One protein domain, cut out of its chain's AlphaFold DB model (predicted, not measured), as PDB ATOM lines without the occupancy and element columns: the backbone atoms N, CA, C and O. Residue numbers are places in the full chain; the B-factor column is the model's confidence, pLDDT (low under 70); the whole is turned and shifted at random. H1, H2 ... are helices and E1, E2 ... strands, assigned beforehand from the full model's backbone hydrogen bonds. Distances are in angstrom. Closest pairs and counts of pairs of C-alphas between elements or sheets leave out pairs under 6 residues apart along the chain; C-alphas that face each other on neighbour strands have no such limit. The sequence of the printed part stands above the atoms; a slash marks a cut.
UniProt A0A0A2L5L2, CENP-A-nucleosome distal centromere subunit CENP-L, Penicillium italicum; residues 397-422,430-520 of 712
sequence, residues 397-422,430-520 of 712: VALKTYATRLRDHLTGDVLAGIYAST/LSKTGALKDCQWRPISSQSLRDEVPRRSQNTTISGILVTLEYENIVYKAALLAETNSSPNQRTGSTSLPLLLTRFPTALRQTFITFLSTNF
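Overview. This is residues 397 to 422 and 430 to 520 of the 712 residues of the protein "CENP-A-nucleosome distal centromere subunit CENP-L" of Penicillium italicum (UniProt A0A0A2L5L2). A twisted wall of four strands has helix H1 over one face, by its edge strand E1, while H4 touches H1 and grazes the sheet. Two stretches, residues 448 to 458, of which 448 to 449 belong to the short helix H3, and the loop residues 488 to 494, stick out toward one end, and the small helix H2 lies at the opposite end. The printed part has 117 residues, with H1 H2 E1 H3 E2 E3 E4 H4 along the chain; the sheet E1 E2 E3 E4 is antiparallel throughout, and the class is mixed, helices and strands. The whole is loose and elongated, with a radius of gyration of the C-alphas of 16.8 A and spans of 54 by 35 by 26 A.

Arrangement. H1, residues 397 to 411, is on the sheet at a height of 8.3 A, over E1, residues 436 to 445; the closest C-alphas, of Ala 403 and Gln 440, are 5.4 A apart. On the local plane H1 and E1 stand at 32 degrees, only just slantwise. H2, residues 414 to 421, is not on the sheet and meets H1 only through their link. H3, residues 446 to 449, is only just not on the sheet, with 4 pairs of C-alphas within 10 A. E2, residues 462 to 471, is E1's antiparallel neighbour, with N 440 and O 468 2.9 A apart. E2, E3 (residues 475 to 483) and E4 (residues 499 to 502) form a meander, each strand the antiparallel neighbour of the one before. E2 and E3 form a hairpin, with N 467 and O 478 2.8 A apart; so do E3 and E4, with N 479 and O 501 2.8 A apart. H4, residues 506 to 519, only grazes the sheet with residues 508 to 513. H4 touches H1 at a steep tilt of 49 degrees, opposite ways, through residues 511 to 515 of H4 and 406 to 410 of H1; the closest C-alphas, of Leu 406 and Phe 515, are 7.2 A apart. H2 and H4 are close but not clearly touching, the C-alphas of Ile 418 and Ala 507 being closest at 7.5 A. In H1, H2 and H4 every O i to N i+4 pair is within hydrogen-bond range; H3 is too short for one.

Along the chain. H1 begins at C-alpha 397, (28.548, 36.937, -38.987), and is 21.0 A long. E1 measures 26.3 A, E2 27.6 A, E3 26.0 A and H4 20.0 A. H4 ends at C-alpha 519, (22.704, 47.276, -50.121).

Size, cuts and confidence. The farthest C-alphas, of Ala 420 and Arg 456, are 55.5 A apart. Residues 423 to 429 are not printed; C-alphas 422 and 430 are 11.1 A apart across this cut. The links H3 to E2 and E3 to E4 are long. Mean pLDDT of the printed part is 72.0; residues 412 to 422, 430 to 431, 445 to 461 and 484 to 495 are under 70.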
ATOM      1  N   VAL A 397      27.452  36.459 -38.132       74.06
ATOM      2  CA  VAL A 397      28.548  36.937 -38.987       74.06
ATOM      3  C   VAL A 397      28.024  37.943 -40.009       74.06
ATOM      4  O   VAL A 397      28.591  39.026 -40.136       74.06
ATOM      5  N   ALA A 398      26.906  37.641 -40.673       72.31
ATOM      6  CA  ALA A 398      26.282  38.556 -41.628       72.31
ATOM      7  C   ALA A 398      25.851  39.872 -40.961       72.31
ATOM      8  O   ALA A 398      26.179  40.952 -41.450       72.31
ATOM      9  N   LEU A 399      25.204  39.797 -39.790       80.94
ATOM     10  CA  LEU A 399      24.791  40.987 -39.035       80.94
ATOM     11  C   LEU A 399      25.980  41.864 -38.622       80.94
ATOM     12  O   LEU A 399      25.895  43.089 -38.719       80.94
ATOM     13  N   LYS A 400      27.106  41.261 -38.212       83.12
ATOM     14  CA  LYS A 400      28.346  42.002 -37.930       83.12
ATOM     15  C   LYS A 400      28.878  42.699 -39.183       83.12
ATOM     16  O   LYS A 400      29.206  43.880 -39.104       83.12
ATOM     17  N   THR A 401      28.895  42.021 -40.330       82.75
ATOM     18  CA  THR A 401      29.313  42.614 -41.611       82.75
ATOM     19  C   THR A 401      28.436  43.810 -41.994       82.75
ATOM     20  O   THR A 401      28.952  44.874 -42.343       82.75
ATOM     21  N   TYR A 402      27.111  43.693 -41.872       84.81
ATOM     22  CA  TYR A 402      26.191  44.802 -42.147       84.81
ATOM     23  C   TYR A 402      26.368  45.967 -41.174       84.81
ATOM     24  O   TYR A 402      26.373  47.122 -41.599       84.81
ATOM     25  N   ALA A 403      26.603  45.676 -39.896       86.56
ATOM     26  CA  ALA A 403      26.906  46.690 -38.898       86.56
ATOM     27  C   ALA A 403      28.206  47.449 -39.217       86.56
ATOM     28  O   ALA A 403      28.231  48.678 -39.114       86.56
ATOM     29  N   THR A 404      29.262  46.750 -39.655       85.38
ATOM     30  CA  THR A 404      30.516  47.385 -40.091       85.38
ATOM     31  C   THR A 404      30.324  48.231 -41.344       85.38
ATOM     32  O   THR A 404      30.725  49.386 -41.350       85.38
ATOM     33  N   ARG A 405      29.600  47.739 -42.358       85.25
ATOM     34  CA  ARG A 405      29.332  48.514 -43.581       85.25
ATOM     35  C   ARG A 405      28.500  49.761 -43.309       85.25
ATOM     36  O   ARG A 405      28.779  50.810 -43.877       85.25
ATOM     37  N   LEU A 406      27.486  49.664 -42.445       86.56
ATOM     38  CA  LEU A 406      26.697  50.828 -42.048       86.56
ATOM     39  C   LEU A 406      27.562  51.831 -41.280       86.56
ATOM     40  O   LEU A 406      27.438  53.029 -41.509       86.56
ATOM     41  N   ARG A 407      28.445  51.355 -40.395       86.75
ATOM     42  CA  ARG A 407      29.404  52.209 -39.686       86.75
ATOM     43  C   ARG A 407      30.296  52.948 -40.674       86.75
ATOM     44  O   ARG A 407      30.309  54.168 -40.625       86.75
ATOM     45  N   ASP A 408      30.925  52.235 -41.604       83.81
ATOM     46  CA  ASP A 408      31.795  52.815 -42.630       83.81
ATOM     47  C   ASP A 408      31.040  53.819 -43.512       83.81
ATOM     48  O   ASP A 408      31.558  54.887 -43.833       83.81
ATOM     49  N   HIS A 409      29.787  53.511 -43.861       82.31
ATOM     50  CA  HIS A 409      28.916  54.404 -44.623       82.31
ATOM     51  C   HIS A 409      28.574  55.689 -43.854       82.31
ATOM     52  O   HIS A 409      28.504  56.760 -44.454       82.31
ATOM     53  N   LEU A 410      28.377  55.593 -42.535       81.75
ATOM     54  CA  LEU A 410      28.120  56.737 -41.662       81.75
ATOM     55  C   LEU A 410      29.398  57.530 -41.349       81.75
ATOM     56  O   LEU A 410      29.323  58.743 -41.206       81.75
ATOM     57  N   THR A 411      30.563  56.888 -41.242       78.19
ATOM     58  CA  THR A 411      31.839  57.562 -40.937       78.19
ATOM     59  C   THR A 411      32.569  58.089 -42.176       78.19
ATOM     60  O   THR A 411      33.482  58.895 -42.030       78.19
ATOM     61  N   GLY A 412      32.204  57.641 -43.381       63.66
ATOM     62  CA  GLY A 412      32.739  58.153 -44.646       63.66
ATOM     63  C   GLY A 412      32.181  59.529 -45.046       63.66
ATOM     64  O   GLY A 412      31.273  60.065 -44.413       63.66
ATOM     65  N   ASP A 413      32.681  60.083 -46.157       50.62
ATOM     66  CA  ASP A 413      32.376  61.435 -46.688       50.62
ATOM     67  C   ASP A 413      30.883  61.735 -46.982       50.62
ATOM     68  O   ASP A 413      30.520  62.855 -47.350       50.62
ATOM     69  N   VAL A 414      29.979  60.767 -46.802       51.78
ATOM     70  CA  VAL A 414      28.534  60.933 -47.026       51.78
ATOM     71  C   VAL A 414      27.909  61.879 -45.996       51.78
ATOM     72  O   VAL A 414      27.098  62.727 -46.371       51.78
ATOM     73  N   LEU A 415      28.307  61.814 -44.717       50.34
ATOM     74  CA  LEU A 415      27.804  62.776 -43.730       50.34
ATOM     75  C   LEU A 415      28.350  64.188 -43.988       50.34
ATOM     76  O   LEU A 415      27.593  65.147 -43.849       50.34
ATOM     77  N   ALA A 416      29.598  64.331 -44.452       48.41
ATOM     78  CA  ALA A 416      30.190  65.630 -44.792       48.41
ATOM     79  C   ALA A 416      29.393  66.372 -45.889       48.41
ATOM     80  O   ALA A 416      29.136  67.571 -45.763       48.41
ATOM     81  N   GLY A 417      28.905  65.658 -46.912       47.09
ATOM     82  CA  GLY A 417      28.028  66.224 -47.949       47.09
ATOM     83  C   GLY A 417      26.597  66.542 -47.478       47.09
ATOM     84  O   GLY A 417      25.952  67.464 -47.990       47.09
ATOM     85  N   ILE A 418      26.092  65.824 -46.472       47.28
ATOM     86  CA  ILE A 418      24.763  66.065 -45.882       47.28
ATOM     87  C   ILE A 418      24.783  67.296 -44.961       47.28
ATOM     88  O   ILE A 418      23.831  68.083 -44.992       47.28
ATOM     89  N   TYR A 419      25.880  67.539 -44.231       45.22
ATOM     90  CA  TYR A 419      26.082  68.789 -43.479       45.22
ATOM     91  C   TYR A 419      26.087  70.031 -44.391       45.22
ATOM     92  O   TYR A 419      25.629  71.092 -43.974       45.22
ATOM     93  N   ALA A 420      26.534  69.907 -45.649       44.97
ATOM     94  CA  ALA A 420      26.586  71.024 -46.599       44.97
ATOM     95  C   ALA A 420      25.236  71.344 -47.281       44.97
ATOM     96  O   ALA A 420      25.012  72.481 -47.691       44.97
ATOM     97  N   SER A 421      24.328  70.366 -47.402       43.38
ATOM     98  CA  SER A 421      23.074  70.497 -48.173       43.38
ATOM     99  C   SER A 421      21.813  70.735 -47.329       43.38
ATOM    100  O   SER A 421      20.769  71.089 -47.876       43.38
ATOM    101  N   THR A 422      21.888  70.589 -46.002       42.47
ATOM    102  CA  THR A 422      20.734  70.696 -45.083       42.47
ATOM    103  C   THR A 422      20.673  72.008 -44.288       42.47
ATOM    104  O   THR A 422      19.908  72.128 -43.332       42.47
ATOM    105  N   LEU A 430      21.430  66.680 -34.758       66.81
ATOM    106  CA  LEU A 430      22.632  65.992 -35.245       66.81
ATOM    107  C   LEU A 430      23.922  66.704 -34.818       66.81
ATOM    108  O   LEU A 430      24.888  66.034 -34.468       66.81
ATOM    109  N   SER A 431      23.908  68.036 -34.716       67.50
ATOM    110  CA  SER A 431      25.037  68.834 -34.206       67.50
ATOM    111  C   SER A 431      25.422  68.480 -32.760       67.50
ATOM    112  O   SER A 431      26.581  68.615 -32.378       67.50
ATOM    113  N   LYS A 432      24.468  67.983 -31.959       70.75
ATOM    114  CA  LYS A 432      24.655  67.610 -30.542       70.75
ATOM    115  C   LYS A 432      24.902  66.114 -30.325       70.75
ATOM    116  O   LYS A 432      25.138  65.691 -29.197       70.75
ATOM    117  N   THR A 433      24.833  65.309 -31.385       76.31
ATOM    118  CA  THR A 433      24.900  63.842 -31.307       76.31
ATOM    119  C   THR A 433      26.321  63.338 -30.974       76.31
ATOM    120  O   THR A 433      26.451  62.359 -30.238       76.31
ATOM    121  N   GLY A 434      27.367  64.052 -31.417       79.94
ATOM    122  CA  GLY A 434      28.779  63.672 -31.239       79.94
ATOM    123  C   GLY A 434      29.234  62.565 -32.202       79.94
ATOM    124  O   GLY A 434      28.497  62.212 -33.123       79.94
ATOM    125  N   ALA A 435      30.448  62.033 -32.030       82.75
ATOM    126  CA  ALA A 435      30.994  60.991 -32.912       82.75
ATOM    127  C   ALA A 435      30.308  59.623 -32.718       82.75
ATOM    128  O   ALA A 435      29.838  59.295 -31.624       82.75
ATOM    129  N   LEU A 436      30.249  58.811 -33.782       86.81
ATOM    130  CA  LEU A 436      29.724  57.443 -33.721       86.81
ATOM    131  C   LEU A 436      30.735  56.542 -33.000       86.81
ATOM    132  O   LEU A 436      31.846  56.345 -33.490       86.81
ATOM    133  N   LYS A 437      30.342  55.979 -31.855       87.94
ATOM    134  CA  LYS A 437      31.153  55.038 -31.071       87.94
ATOM    135  C   LYS A 437      30.977  53.612 -31.565       87.94
ATOM    136  O   LYS A 437      31.959  52.905 -31.770       87.94
ATOM    137  N   ASP A 438      29.728  53.192 -31.750       88.12
ATOM    138  CA  ASP A 438      29.432  51.813 -32.113       88.12
ATOM    139  C   ASP A 438      28.167  51.669 -32.965       88.12
ATOM    140  O   ASP A 438      27.233  52.469 -32.913       88.12
ATOM    141  N   CYS A 439      28.150  50.611 -33.770       92.12
ATOM    142  CA  CYS A 439      27.033  50.222 -34.621       92.12
ATOM    143  C   CYS A 439      26.847  48.717 -34.480       92.12
ATOM    144  O   CYS A 439      27.782  47.959 -34.760       92.12
ATOM    145  N   GLN A 440      25.653  48.297 -34.059       91.62
ATOM    146  CA  GLN A 440      25.333  46.900 -33.788       91.62
ATOM    147  C   GLN A 440      23.982  46.500 -34.376       91.62
ATOM    148  O   GLN A 440      22.999  47.232 -34.272       91.62
ATOM    149  N   TRP A 441      23.935  45.303 -34.954       89.75
ATOM    150  CA  TRP A 441      22.725  44.667 -35.465       89.75
ATOM    151  C   TRP A 441      22.510  43.376 -34.672       89.75
ATOM    152  O   TRP A 441      23.379  42.504 -34.668       89.75
ATOM    153  N   ARG A 442      21.390  43.271 -33.953       85.88
ATOM    154  CA  ARG A 442      21.076  42.130 -33.078       85.88
ATOM    155  C   ARG A 442      19.725  41.519 -33.457       85.88
ATOM    156  O   ARG A 442      18.805  42.280 -33.757       85.88
ATOM    157  N   PRO A 443      19.571  40.187 -33.423       81.00
ATOM    158  CA  PRO A 443      18.265  39.578 -33.600       81.00
ATOM    159  C   PRO A 443      17.368  39.842 -32.379       81.00
ATOM    160  O   PRO A 443      17.825  39.850 -31.236       81.00
ATOM    161  N   ILE A 444      16.085  40.073 -32.631       79.19
ATOM    162  CA  ILE A 444      14.999  40.150 -31.661       79.19
ATOM    163  C   ILE A 444      14.330  38.780 -31.670       79.19
ATOM    164  O   ILE A 444      13.606  38.440 -32.608       79.19
ATOM    165  N   SER A 445      14.568  38.016 -30.609       63.47
ATOM    166  CA  SER A 445      13.812  36.806 -30.295       63.47
ATOM    167  C   SER A 445      12.942  37.097 -29.078       63.47
ATOM    168  O   SER A 445      13.426  37.577 -28.049       63.47
ATOM    169  N   SER A 446      11.644  36.819 -29.210       53.00
ATOM    170  CA  SER A 446      10.594  37.073 -28.206       53.00
ATOM    171  C   SER A 446      10.862  36.508 -26.800       53.00
ATOM    172  O   SER A 446      10.239  36.955 -25.842       53.00
ATOM    173  N   GLN A 447      11.816  35.585 -26.644       42.94
ATOM    174  CA  GLN A 447      12.257  35.087 -25.336       42.94
ATOM    175  C   GLN A 447      12.983  36.142 -24.484       42.94
ATOM    176  O   GLN A 447      12.975  36.032 -23.268       42.94
ATOM    177  N   SER A 448      13.547  37.196 -25.082       38.62
ATOM    178  CA  SER A 448      14.323  38.219 -24.352       38.62
ATOM    179  C   SER A 448      13.493  39.286 -23.615       38.62
ATOM    180  O   SER A 448      14.067  40.159 -22.972       38.62
ATOM    181  N   LEU A 449      12.155  39.240 -23.705       43.88
ATOM    182  CA  LEU A 449      11.244  40.141 -22.974       43.88
ATOM    183  C   LEU A 449      10.540  39.464 -21.787       43.88
ATOM    184  O   LEU A 449       9.780  40.123 -21.083       43.88
ATOM    185  N   ARG A 450      10.757  38.158 -21.581       43.25
ATOM    186  CA  ARG A 450      10.140  37.371 -20.511       43.25
ATOM    187  C   ARG A 450      11.228  36.717 -19.667       43.25
ATOM    188  O   ARG A 450      11.545  35.549 -19.886       43.25
ATOM    189  N   ASP A 451      11.763  37.452 -18.699       35.78
ATOM    190  CA  ASP A 451      12.336  36.786 -17.531       35.78
ATOM    191  C   ASP A 451      11.169  36.170 -16.739       35.78
ATOM    192  O   ASP A 451      10.256  36.861 -16.299       35.78
ATOM    193  N   GLU A 452      11.182  34.836 -16.707       41.31
ATOM    194  CA  GLU A 452      10.456  33.911 -15.830       41.31
ATOM    195  C   GLU A 452       8.945  34.132 -15.604       41.31
ATOM    196  O   GLU A 452       8.534  34.820 -14.683       41.31
ATOM    197  N   VAL A 453       8.102  33.447 -16.398       34.06
ATOM    198  CA  VAL A 453       6.972  32.576 -15.960       34.06
ATOM    199  C   VAL A 453       6.203  32.085 -17.210       34.06
ATOM    200  O   VAL A 453       5.829  32.887 -18.074       34.06
ATOM    201  N   PRO A 454       5.906  30.774 -17.341       40.19
ATOM    202  CA  PRO A 454       5.152  30.245 -18.473       40.19
ATOM    203  C   PRO A 454       3.642  30.357 -18.221       40.19
ATOM    204  O   PRO A 454       3.095  29.687 -17.343       40.19
ATOM    205  N   ARG A 455       2.923  31.143 -19.032       37.41
ATOM    206  CA  ARG A 455       1.455  31.049 -19.118       37.41
ATOM    207  C   ARG A 455       0.968  30.917 -20.557       37.41
ATOM    208  O   ARG A 455       1.499  31.508 -21.489       37.41
ATOM    209  N   ARG A 456      -0.042  30.054 -20.684       41.50
ATOM    210  CA  ARG A 456      -0.686  29.541 -21.895       41.50
ATOM    211  C   ARG A 456      -1.423  30.647 -22.667       41.50
ATOM    212  O   ARG A 456      -2.564  30.951 -22.341       41.50
ATOM    213  N   SER A 457      -0.844  31.144 -23.753       41.25
ATOM    214  CA  SER A 457      -1.609  31.642 -24.904       41.25
ATOM    215  C   SER A 457      -0.835  31.351 -26.196       41.25
ATOM    216  O   SER A 457       0.385  31.221 -26.205       41.25
ATOM    217  N   GLN A 458      -1.568  31.064 -27.266       42.88
ATOM    218  CA  GLN A 458      -1.098  30.341 -28.447       42.88
ATOM    219  C   GLN A 458      -0.062  31.130 -29.280       42.88
ATOM    220  O   GLN A 458      -0.377  32.162 -29.858       42.88
ATOM    221  N   ASN A 459       1.156  30.585 -29.353       47.50
ATOM    222  CA  ASN A 459       2.189  30.641 -30.402       47.50
ATOM    223  C   ASN A 459       2.020  31.615 -31.600       47.50
ATOM    224  O   ASN A 459       1.845  31.165 -32.735       47.50
ATOM    225  N   THR A 460       2.236  32.920 -31.410       53.06
ATOM    226  CA  THR A 460       2.833  33.784 -32.452       53.06
ATOM    227  C   THR A 460       3.893  34.684 -31.817       53.06
ATOM    228  O   THR A 460       3.616  35.427 -30.880       53.06
ATOM    229  N   THR A 461       5.138  34.594 -32.288       68.44
ATOM    230  CA  THR A 461       6.253  35.387 -31.744       68.44
ATOM    231  C   THR A 461       6.639  36.508 -32.706       68.44
ATOM    232  O   THR A 461       6.688  36.309 -33.922       68.44
ATOM    233  N   ILE A 462       6.895  37.710 -32.193       74.19
ATOM    234  CA  ILE A 462       7.491  38.778 -33.005       74.19
ATOM    235  C   ILE A 462       8.984  38.461 -33.151       74.19
ATOM    236  O   ILE A 462       9.659  38.202 -32.152       74.19
ATOM    237  N   SER A 463       9.480  38.477 -34.385       78.62
ATOM    238  CA  SER A 463      10.901  38.350 -34.718       78.62
ATOM    239  C   SER A 463      11.366  39.580 -35.498       78.62
ATOM    240  O   SER A 463      10.552  40.290 -36.090       78.62
ATOM    241  N   GLY A 464      12.664  39.890 -35.486       82.62
ATOM    242  CA  GLY A 464      13.148  41.065 -36.213       82.62
ATOM    243  C   GLY A 464      14.565  41.526 -35.891       82.62
ATOM    244  O   GLY A 464      15.154  41.080 -34.926       82.62
ATOM    245  N   ILE A 465      15.135  42.462 -36.645       86.62
ATOM    246  CA  ILE A 465      16.486  42.995 -36.392       86.62
ATOM    247  C   ILE A 465      16.392  44.294 -35.587       86.62
ATOM    248  O   ILE A 465      15.752  45.248 -36.026       86.62
ATOM    249  N   LEU A 466      17.091  44.373 -34.452       88.44
ATOM    250  CA  LEU A 466      17.356  45.622 -33.741       88.44
ATOM    251  C   LEU A 466      18.690  46.211 -34.208       88.44
ATOM    252  O   LEU A 466      19.753  45.633 -33.983       88.44
ATOM    253  N   VAL A 467      18.632  47.399 -34.795       91.56
ATOM    254  CA  VAL A 467      19.798  48.207 -35.152       91.56
ATOM    255  C   VAL A 467      20.000  49.269 -34.078       91.56
ATOM    256  O   VAL A 467      19.108  50.077 -33.815       91.56
ATOM    257  N   THR A 468      21.173  49.268 -33.449       93.19
ATOM    258  CA  THR A 468      21.563  50.238 -32.418       93.19
ATOM    259  C   THR A 468      22.787  51.014 -32.887       93.19
ATOM    260  O   THR A 468      23.799  50.419 -33.255       93.19
ATOM    261  N   LEU A 469      22.673  52.343 -32.885       92.25
ATOM    262  CA  LEU A 469      23.749  53.281 -33.188       92.25
ATOM    263  C   LEU A 469      24.065  54.062 -31.914       92.25
ATOM    264  O   LEU A 469      23.232  54.836 -31.433       92.25
ATOM    265  N   GLU A 470      25.250  53.841 -31.366       91.44
ATOM    266  CA  GLU A 470      25.721  54.502 -30.154       91.44
ATOM    267  C   GLU A 470      26.640  55.649 -30.546       91.44
ATOM    268  O   GLU A 470      27.734  55.435 -31.068       91.44
ATOM    269  N   TYR A 471      26.187  56.873 -30.307       89.88
ATOM    270  CA  TYR A 471      27.001  58.072 -30.437       89.88
ATOM    271  C   TYR A 471      27.487  58.530 -29.061       89.88
ATOM    272  O   TYR A 471      27.084  57.992 -28.028       89.88
ATOM    273  N   GLU A 472      28.361  59.533 -29.025       87.38
ATOM    274  CA  GLU A 472      28.900  60.071 -27.774       87.38
ATOM    275  C   GLU A 472      27.827  60.495 -26.775       87.38
ATOM    276  O   GLU A 472      27.930  60.124 -25.604       87.38
ATOM    277  N   ASN A 473      26.806  61.215 -27.248       86.88
ATOM    278  CA  ASN A 473      25.816  61.863 -26.388       86.88
ATOM    279  C   ASN A 473      24.428  61.212 -26.452       86.88
ATOM    280  O   ASN A 473      23.534  61.586 -25.691       86.88
ATOM    281  N   ILE A 474      24.202  60.276 -27.381       88.19
ATOM    282  CA  ILE A 474      22.874  59.706 -27.626       88.19
ATOM    283  C   ILE A 474      22.944  58.318 -28.263       88.19
ATOM    284  O   ILE A 474      23.819  58.019 -29.071       88.19
ATOM    285  N   VAL A 475      21.967  57.474 -27.928       90.06
ATOM    286  CA  VAL A 475      21.776  56.162 -28.553       90.06
ATOM    287  C   VAL A 475      20.518  56.190 -29.407       90.06
ATOM    288  O   VAL A 475      19.409  56.421 -28.913       90.06
ATOM    289  N   TYR A 476      20.685  55.908 -30.693       91.88
ATOM    290  CA  TYR A 476      19.591  55.772 -31.638       91.88
ATOM    291  C   TYR A 476      19.285  54.300 -31.901       91.88
ATOM    292  O   TYR A 476      20.184  53.468 -32.010       91.88
ATOM    293  N   LYS A 477      17.995  53.972 -32.024       91.75
ATOM    294  CA  LYS A 477      17.523  52.608 -32.294       91.75
ATOM    295  C   LYS A 477      16.560  52.578 -33.477       91.75
ATOM    296  O   LYS A 477      15.725  53.477 -33.629       91.75
ATOM    297  N   ALA A 478      16.668  51.527 -34.277       91.81
ATOM    298  CA  ALA A 478      15.710  51.157 -35.306       91.81
ATOM    299  C   ALA A 478      15.411  49.658 -35.211       91.81
ATOM    300  O   ALA A 478      16.274  48.882 -34.812       91.81
ATOM    301  N   ALA A 479      14.192  49.255 -35.550       89.81
ATOM    302  CA  ALA A 479      13.767  47.862 -35.521       89.81
ATOM    303  C   ALA A 479      13.109  47.483 -36.850       89.81
ATOM    304  O   ALA A 479      12.214  48.186 -37.313       89.81
ATOM    305  N   LEU A 480      13.554  46.378 -37.438       88.69
ATOM    306  CA  LEU A 480      12.924  45.710 -38.572       88.69
ATOM    307  C   LEU A 480      12.136  44.525 -38.023       88.69
ATOM    308  O   LEU A 480      12.750  43.646 -37.436       88.69
ATOM    309  N   LEU A 481      10.813  44.501 -38.158       86.19
ATOM    310  CA  LEU A 481       9.938  43.555 -37.457       86.19
ATOM    311  C   LEU A 481       9.104  42.709 -38.422       86.19
ATOM    312  O   LEU A 481       8.613  43.214 -39.433       86.19
ATOM    313  N   ALA A 482       8.886  41.450 -38.044       81.44
ATOM    314  CA  ALA A 482       8.010  40.486 -38.697       81.44
ATOM    315  C   ALA A 482       7.248  39.630 -37.671       81.44
ATOM    316  O   ALA A 482       7.597  39.552 -36.491       81.44
ATOM    317  N   GLU A 483       6.186  38.974 -38.135       76.44
ATOM    318  CA  GLU A 483       5.454  37.974 -37.360       76.44
ATOM    319  C   GLU A 483       5.894  36.577 -37.819       76.44
ATOM    320  O   GLU A 483       5.838  36.269 -39.007       76.44
ATOM    321  N   THR A 484       6.325  35.717 -36.885       62.78
ATOM    322  CA  THR A 484       6.909  34.388 -37.198       62.78
ATOM    323  C   THR A 484       5.996  33.436 -37.978       62.78
ATOM    324  O   THR A 484       6.485  32.435 -38.487       62.78
ATOM    325  N   ASN A 485       4.703  33.747 -38.128       54.50
ATOM    326  CA  ASN A 485       3.718  32.877 -38.780       54.50
ATOM    327  C   ASN A 485       3.039  33.490 -40.024       54.50
ATOM    328  O   ASN A 485       1.998  32.989 -40.454       54.50
ATOM    329  N   SER A 486       3.576  34.554 -40.636       44.72
ATOM    330  CA  SER A 486       2.926  35.173 -41.803       44.72
ATOM    331  C   SER A 486       3.470  34.699 -43.163       44.72
ATOM    332  O   SER A 486       4.383  35.289 -43.736       44.72
ATOM    333  N   SER A 487       2.758  33.707 -43.709       45.84
ATOM    334  CA  SER A 487       2.506  33.384 -45.129       45.84
ATOM    335  C   SER A 487       3.138  32.087 -45.688       45.84
ATOM    336  O   SER A 487       4.347  31.893 -45.608       45.84
ATOM    337  N   PRO A 488       2.337  31.215 -46.340       46.12
ATOM    338  CA  PRO A 488       2.811  30.021 -47.057       46.12
ATOM    339  C   PRO A 488       3.523  30.334 -48.391       46.12
ATOM    340  O   PRO A 488       3.887  29.411 -49.111       46.12
ATOM    341  N   ASN A 489       3.721  31.618 -48.723       46.00
ATOM    342  CA  ASN A 489       4.314  32.097 -49.979       46.00
ATOM    343  C   ASN A 489       5.706  32.722 -49.780       46.00
ATOM    344  O   ASN A 489       6.157  33.518 -50.604       46.00
ATOM    345  N   GLN A 490       6.393  32.402 -48.683       51.66
ATOM    346  CA  GLN A 490       7.744  32.895 -48.452       51.66
ATOM    347  C   GLN A 490       8.654  32.410 -49.593       51.66
ATOM    348  O   GLN A 490       8.900  31.210 -49.735       51.66
ATOM    349  N   ARG A 491       9.116  33.340 -50.443       52.28
ATOM    350  CA  ARG A 491      10.083  33.039 -51.507       52.28
ATOM    351  C   ARG A 491      11.283  32.351 -50.856       52.28
ATOM    352  O   ARG A 491      11.874  32.897 -49.921       52.28
ATOM    353  N   THR A 492      11.628  31.155 -51.323       48.28
ATOM    354  CA  THR A 492      12.784  30.405 -50.825       48.28
ATOM    355  C   THR A 492      14.037  31.281 -50.940       48.28
ATOM    356  O   THR A 492      14.435  31.670 -52.034       48.28
ATOM    357  N   GLY A 493      14.626  31.652 -49.799       53.81
ATOM    358  CA  GLY A 493      15.821  32.504 -49.736       53.81
ATOM    359  C   GLY A 493      15.596  34.004 -49.487       53.81
ATOM    360  O   GLY A 493      16.584  34.731 -49.473       53.81
ATOM    361  N   SER A 494      14.365  34.484 -49.250       60.31
ATOM    362  CA  SER A 494      14.099  35.891 -48.880       60.31
ATOM    363  C   SER A 494      13.647  36.050 -47.421       60.31
ATOM    364  O   SER A 494      12.825  35.280 -46.917       60.31
ATOM    365  N   THR A 495      14.174  37.073 -46.739       68.69
ATOM    366  CA  THR A 495      13.759  37.444 -45.378       68.69
ATOM    367  C   THR A 495      12.713  38.555 -45.459       68.69
ATOM    368  O   THR A 495      13.014  39.654 -45.916       68.69
ATOM    369  N   SER A 496      11.487  38.288 -45.003       73.12
ATOM    370  CA  SER A 496      10.413  39.290 -44.968       73.12
ATOM    371  C   SER A 496      10.435  40.029 -43.631       73.12
ATOM    372  O   SER A 496      10.174  39.429 -42.591       73.12
ATOM    373  N   LEU A 497      10.770  41.324 -43.660       81.12
ATOM    374  CA  LEU A 497      10.744  42.241 -42.513       81.12
ATOM    375  C   LEU A 497       9.927  43.493 -42.890       81.12
ATOM    376  O   LEU A 497      10.508  44.539 -43.181       81.12
ATOM    377  N   PRO A 498       8.589  43.388 -42.925       82.06
ATOM    378  CA  PRO A 498       7.694  44.383 -43.531       82.06
ATOM    379  C   PRO A 498       7.612  45.711 -42.765       82.06
ATOM    380  O   PRO A 498       7.177  46.724 -43.310       82.06
ATOM    381  N   LEU A 499       7.974  45.733 -41.478       86.31
ATOM    382  CA  LEU A 499       7.821  46.920 -40.638       86.31
ATOM    383  C   LEU A 499       9.176  47.469 -40.189       86.31
ATOM    384  O   LEU A 499       9.848  46.869 -39.354       86.31
ATOM    385  N   LEU A 500       9.526  48.664 -40.670       90.25
ATOM    386  CA  LEU A 500      10.666  49.443 -40.188       90.25
ATOM    387  C   LEU A 500      10.205  50.532 -39.205       90.25
ATOM    388  O   LEU A 500       9.541  51.498 -39.582       90.25
ATOM    389  N   LEU A 501      10.623  50.425 -37.945       89.88
ATOM    390  CA  LEU A 501      10.462  51.463 -36.927       89.88
ATOM    391  C   LEU A 501      11.787  52.194 -36.726       89.88
ATOM    392  O   LEU A 501      12.807  51.568 -36.450       89.88
ATOM    393  N   THR A 502      11.786  53.524 -36.818       90.25
ATOM    394  CA  THR A 502      12.996  54.339 -36.615       90.25
ATOM    395  C   THR A 502      12.766  55.411 -35.561       90.25
ATOM    396  O   THR A 502      11.753  56.111 -35.571       90.25
ATOM    397  N   ARG A 503      13.744  55.579 -34.667       87.25
ATOM    398  CA  ARG A 503      13.836  56.725 -33.748       87.25
ATOM    399  C   ARG A 503      14.984  57.664 -34.148       87.25
ATOM    400  O   ARG A 503      15.626  58.268 -33.295       87.25
ATOM    401  N   PHE A 504      15.288  57.726 -35.442       87.69
ATOM    402  CA  PHE A 504      16.414  58.484 -35.988       87.69
ATOM    403  C   PHE A 504      16.000  59.933 -36.313       87.69
ATOM    404  O   PHE A 504      14.855  60.144 -36.730       87.69
ATOM    405  N   PRO A 505      16.912  60.921 -36.180       88.19
ATOM    406  CA  PRO A 505      16.753  62.249 -36.774       88.19
ATOM    407  C   PRO A 505      16.554  62.162 -38.289       88.19
ATOM    408  O   PRO A 505      16.868  61.140 -38.905       88.19
ATOM    409  N   THR A 506      16.037  63.223 -38.911       84.25
ATOM    410  CA  THR A 506      15.589  63.161 -40.312       84.25
ATOM    411  C   THR A 506      16.733  62.812 -41.258       84.25
ATOM    412  O   THR A 506      16.562  61.924 -42.098       84.25
ATOM    413  N   ALA A 507      17.904  63.436 -41.096       82.44
ATOM    414  CA  ALA A 507      19.039  63.171 -41.982       82.44
ATOM    415  C   ALA A 507      19.619  61.755 -41.784       82.44
ATOM    416  O   ALA A 507      19.897  61.050 -42.759       82.44
ATOM    417  N   LEU A 508      19.722  61.289 -40.532       86.69
ATOM    418  CA  LEU A 508      20.190  59.932 -40.224       86.69
ATOM    419  C   LEU A 508      19.212  58.873 -40.744       86.69
ATOM    420  O   LEU A 508      19.631  57.863 -41.303       86.69
ATOM    421  N   ARG A 509      17.904  59.119 -40.616       88.25
ATOM    422  CA  ARG A 509      16.865  58.251 -41.179       88.25
ATOM    423  C   ARG A 509      16.986  58.153 -42.695       88.25
ATOM    424  O   ARG A 509      16.897  57.051 -43.219       88.25
ATOM    425  N   GLN A 510      17.196  59.274 -43.387       86.56
ATOM    426  CA  GLN A 510      17.344  59.271 -44.842       86.56
ATOM    427  C   GLN A 510      18.591  58.496 -45.273       86.56
ATOM    428  O   GLN A 510      18.503  57.659 -46.163       86.56
ATOM    429  N   THR A 511      19.713  58.707 -44.583       86.06
ATOM    430  CA  THR A 511      20.968  57.977 -44.828       86.06
ATOM    431  C   THR A 511      20.787  56.478 -44.605       86.06
ATOM    432  O   THR A 511      21.198  55.673 -45.433       86.06
ATOM    433  N   PHE A 512      20.107  56.088 -43.522       89.00
ATOM    434  CA  PHE A 512      19.818  54.687 -43.234       89.00
ATOM    435  C   PHE A 512      18.891  54.052 -44.280       89.00
ATOM    436  O   PHE A 512      19.158  52.943 -44.728       89.00
ATOM    437  N   ILE A 513      17.843  54.756 -44.726       87.44
ATOM    438  CA  ILE A 513      16.965  54.286 -45.809       87.44
ATOM    439  C   ILE A 513      17.752  54.121 -47.113       87.44
ATOM    440  O   ILE A 513      17.616  53.099 -47.777       87.44
ATOM    441  N   THR A 514      18.604  55.089 -47.461       83.50
ATOM    442  CA  THR A 514      19.468  55.005 -48.645       83.50
ATOM    443  C   THR A 514      20.448  53.841 -48.541       83.50
ATOM    444  O   THR A 514      20.631  53.117 -49.518       83.50
ATOM    445  N   PHE A 515      21.040  53.613 -47.368       85.31
ATOM    446  CA  PHE A 515      21.879  52.447 -47.122       85.31
ATOM    447  C   PHE A 515      21.095  51.152 -47.354       85.31
ATOM    448  O   PHE A 515      21.570  50.294 -48.097       85.31
ATOM    449  N   LEU A 516      19.886  51.029 -46.791       85.44
ATOM    450  CA  LEU A 516      19.051  49.841 -46.974       85.44
ATOM    451  C   LEU A 516      18.712  49.601 -48.452       85.44
ATOM    452  O   LEU A 516      18.961  48.510 -48.952       85.44
ATOM    453  N   SER A 517      18.253  50.628 -49.174       80.69
ATOM    454  CA  SER A 517      17.882  50.507 -50.593       80.69
ATOM    455  C   SER A 517      19.066  50.286 -51.537       80.69
ATOM    456  O   SER A 517      18.873  49.895 -52.682       80.69
ATOM    457  N   THR A 518      20.287  50.617 -51.104       72.00
ATOM    458  CA  THR A 518      21.504  50.452 -51.919       72.00
ATOM    459  C   THR A 518      22.157  49.090 -51.703       72.00
ATOM    460  O   THR A 518      22.802  48.580 -52.612       72.00
ATOM    461  N   ASN A 519      22.029  48.522 -50.500       73.50
ATOM    462  CA  ASN A 519      22.704  47.276 -50.121       73.50
ATOM    463  C   ASN A 519      21.772  46.059 -50.117       73.50
ATOM    464  O   ASN A 519      22.260  44.935 -50.176       73.50
ATOM    465  N   PHE A 520      20.457  46.265 -50.039       76.19
ATOM    466  CA  PHE A 520      19.459  45.199 -50.013       76.19
ATOM    467  C   PHE A 520      18.366  45.463 -51.051       76.19
ATOM    468  O   PHE A 520      18.036  46.617 -51.326       76.19
TER     469      PHE A 520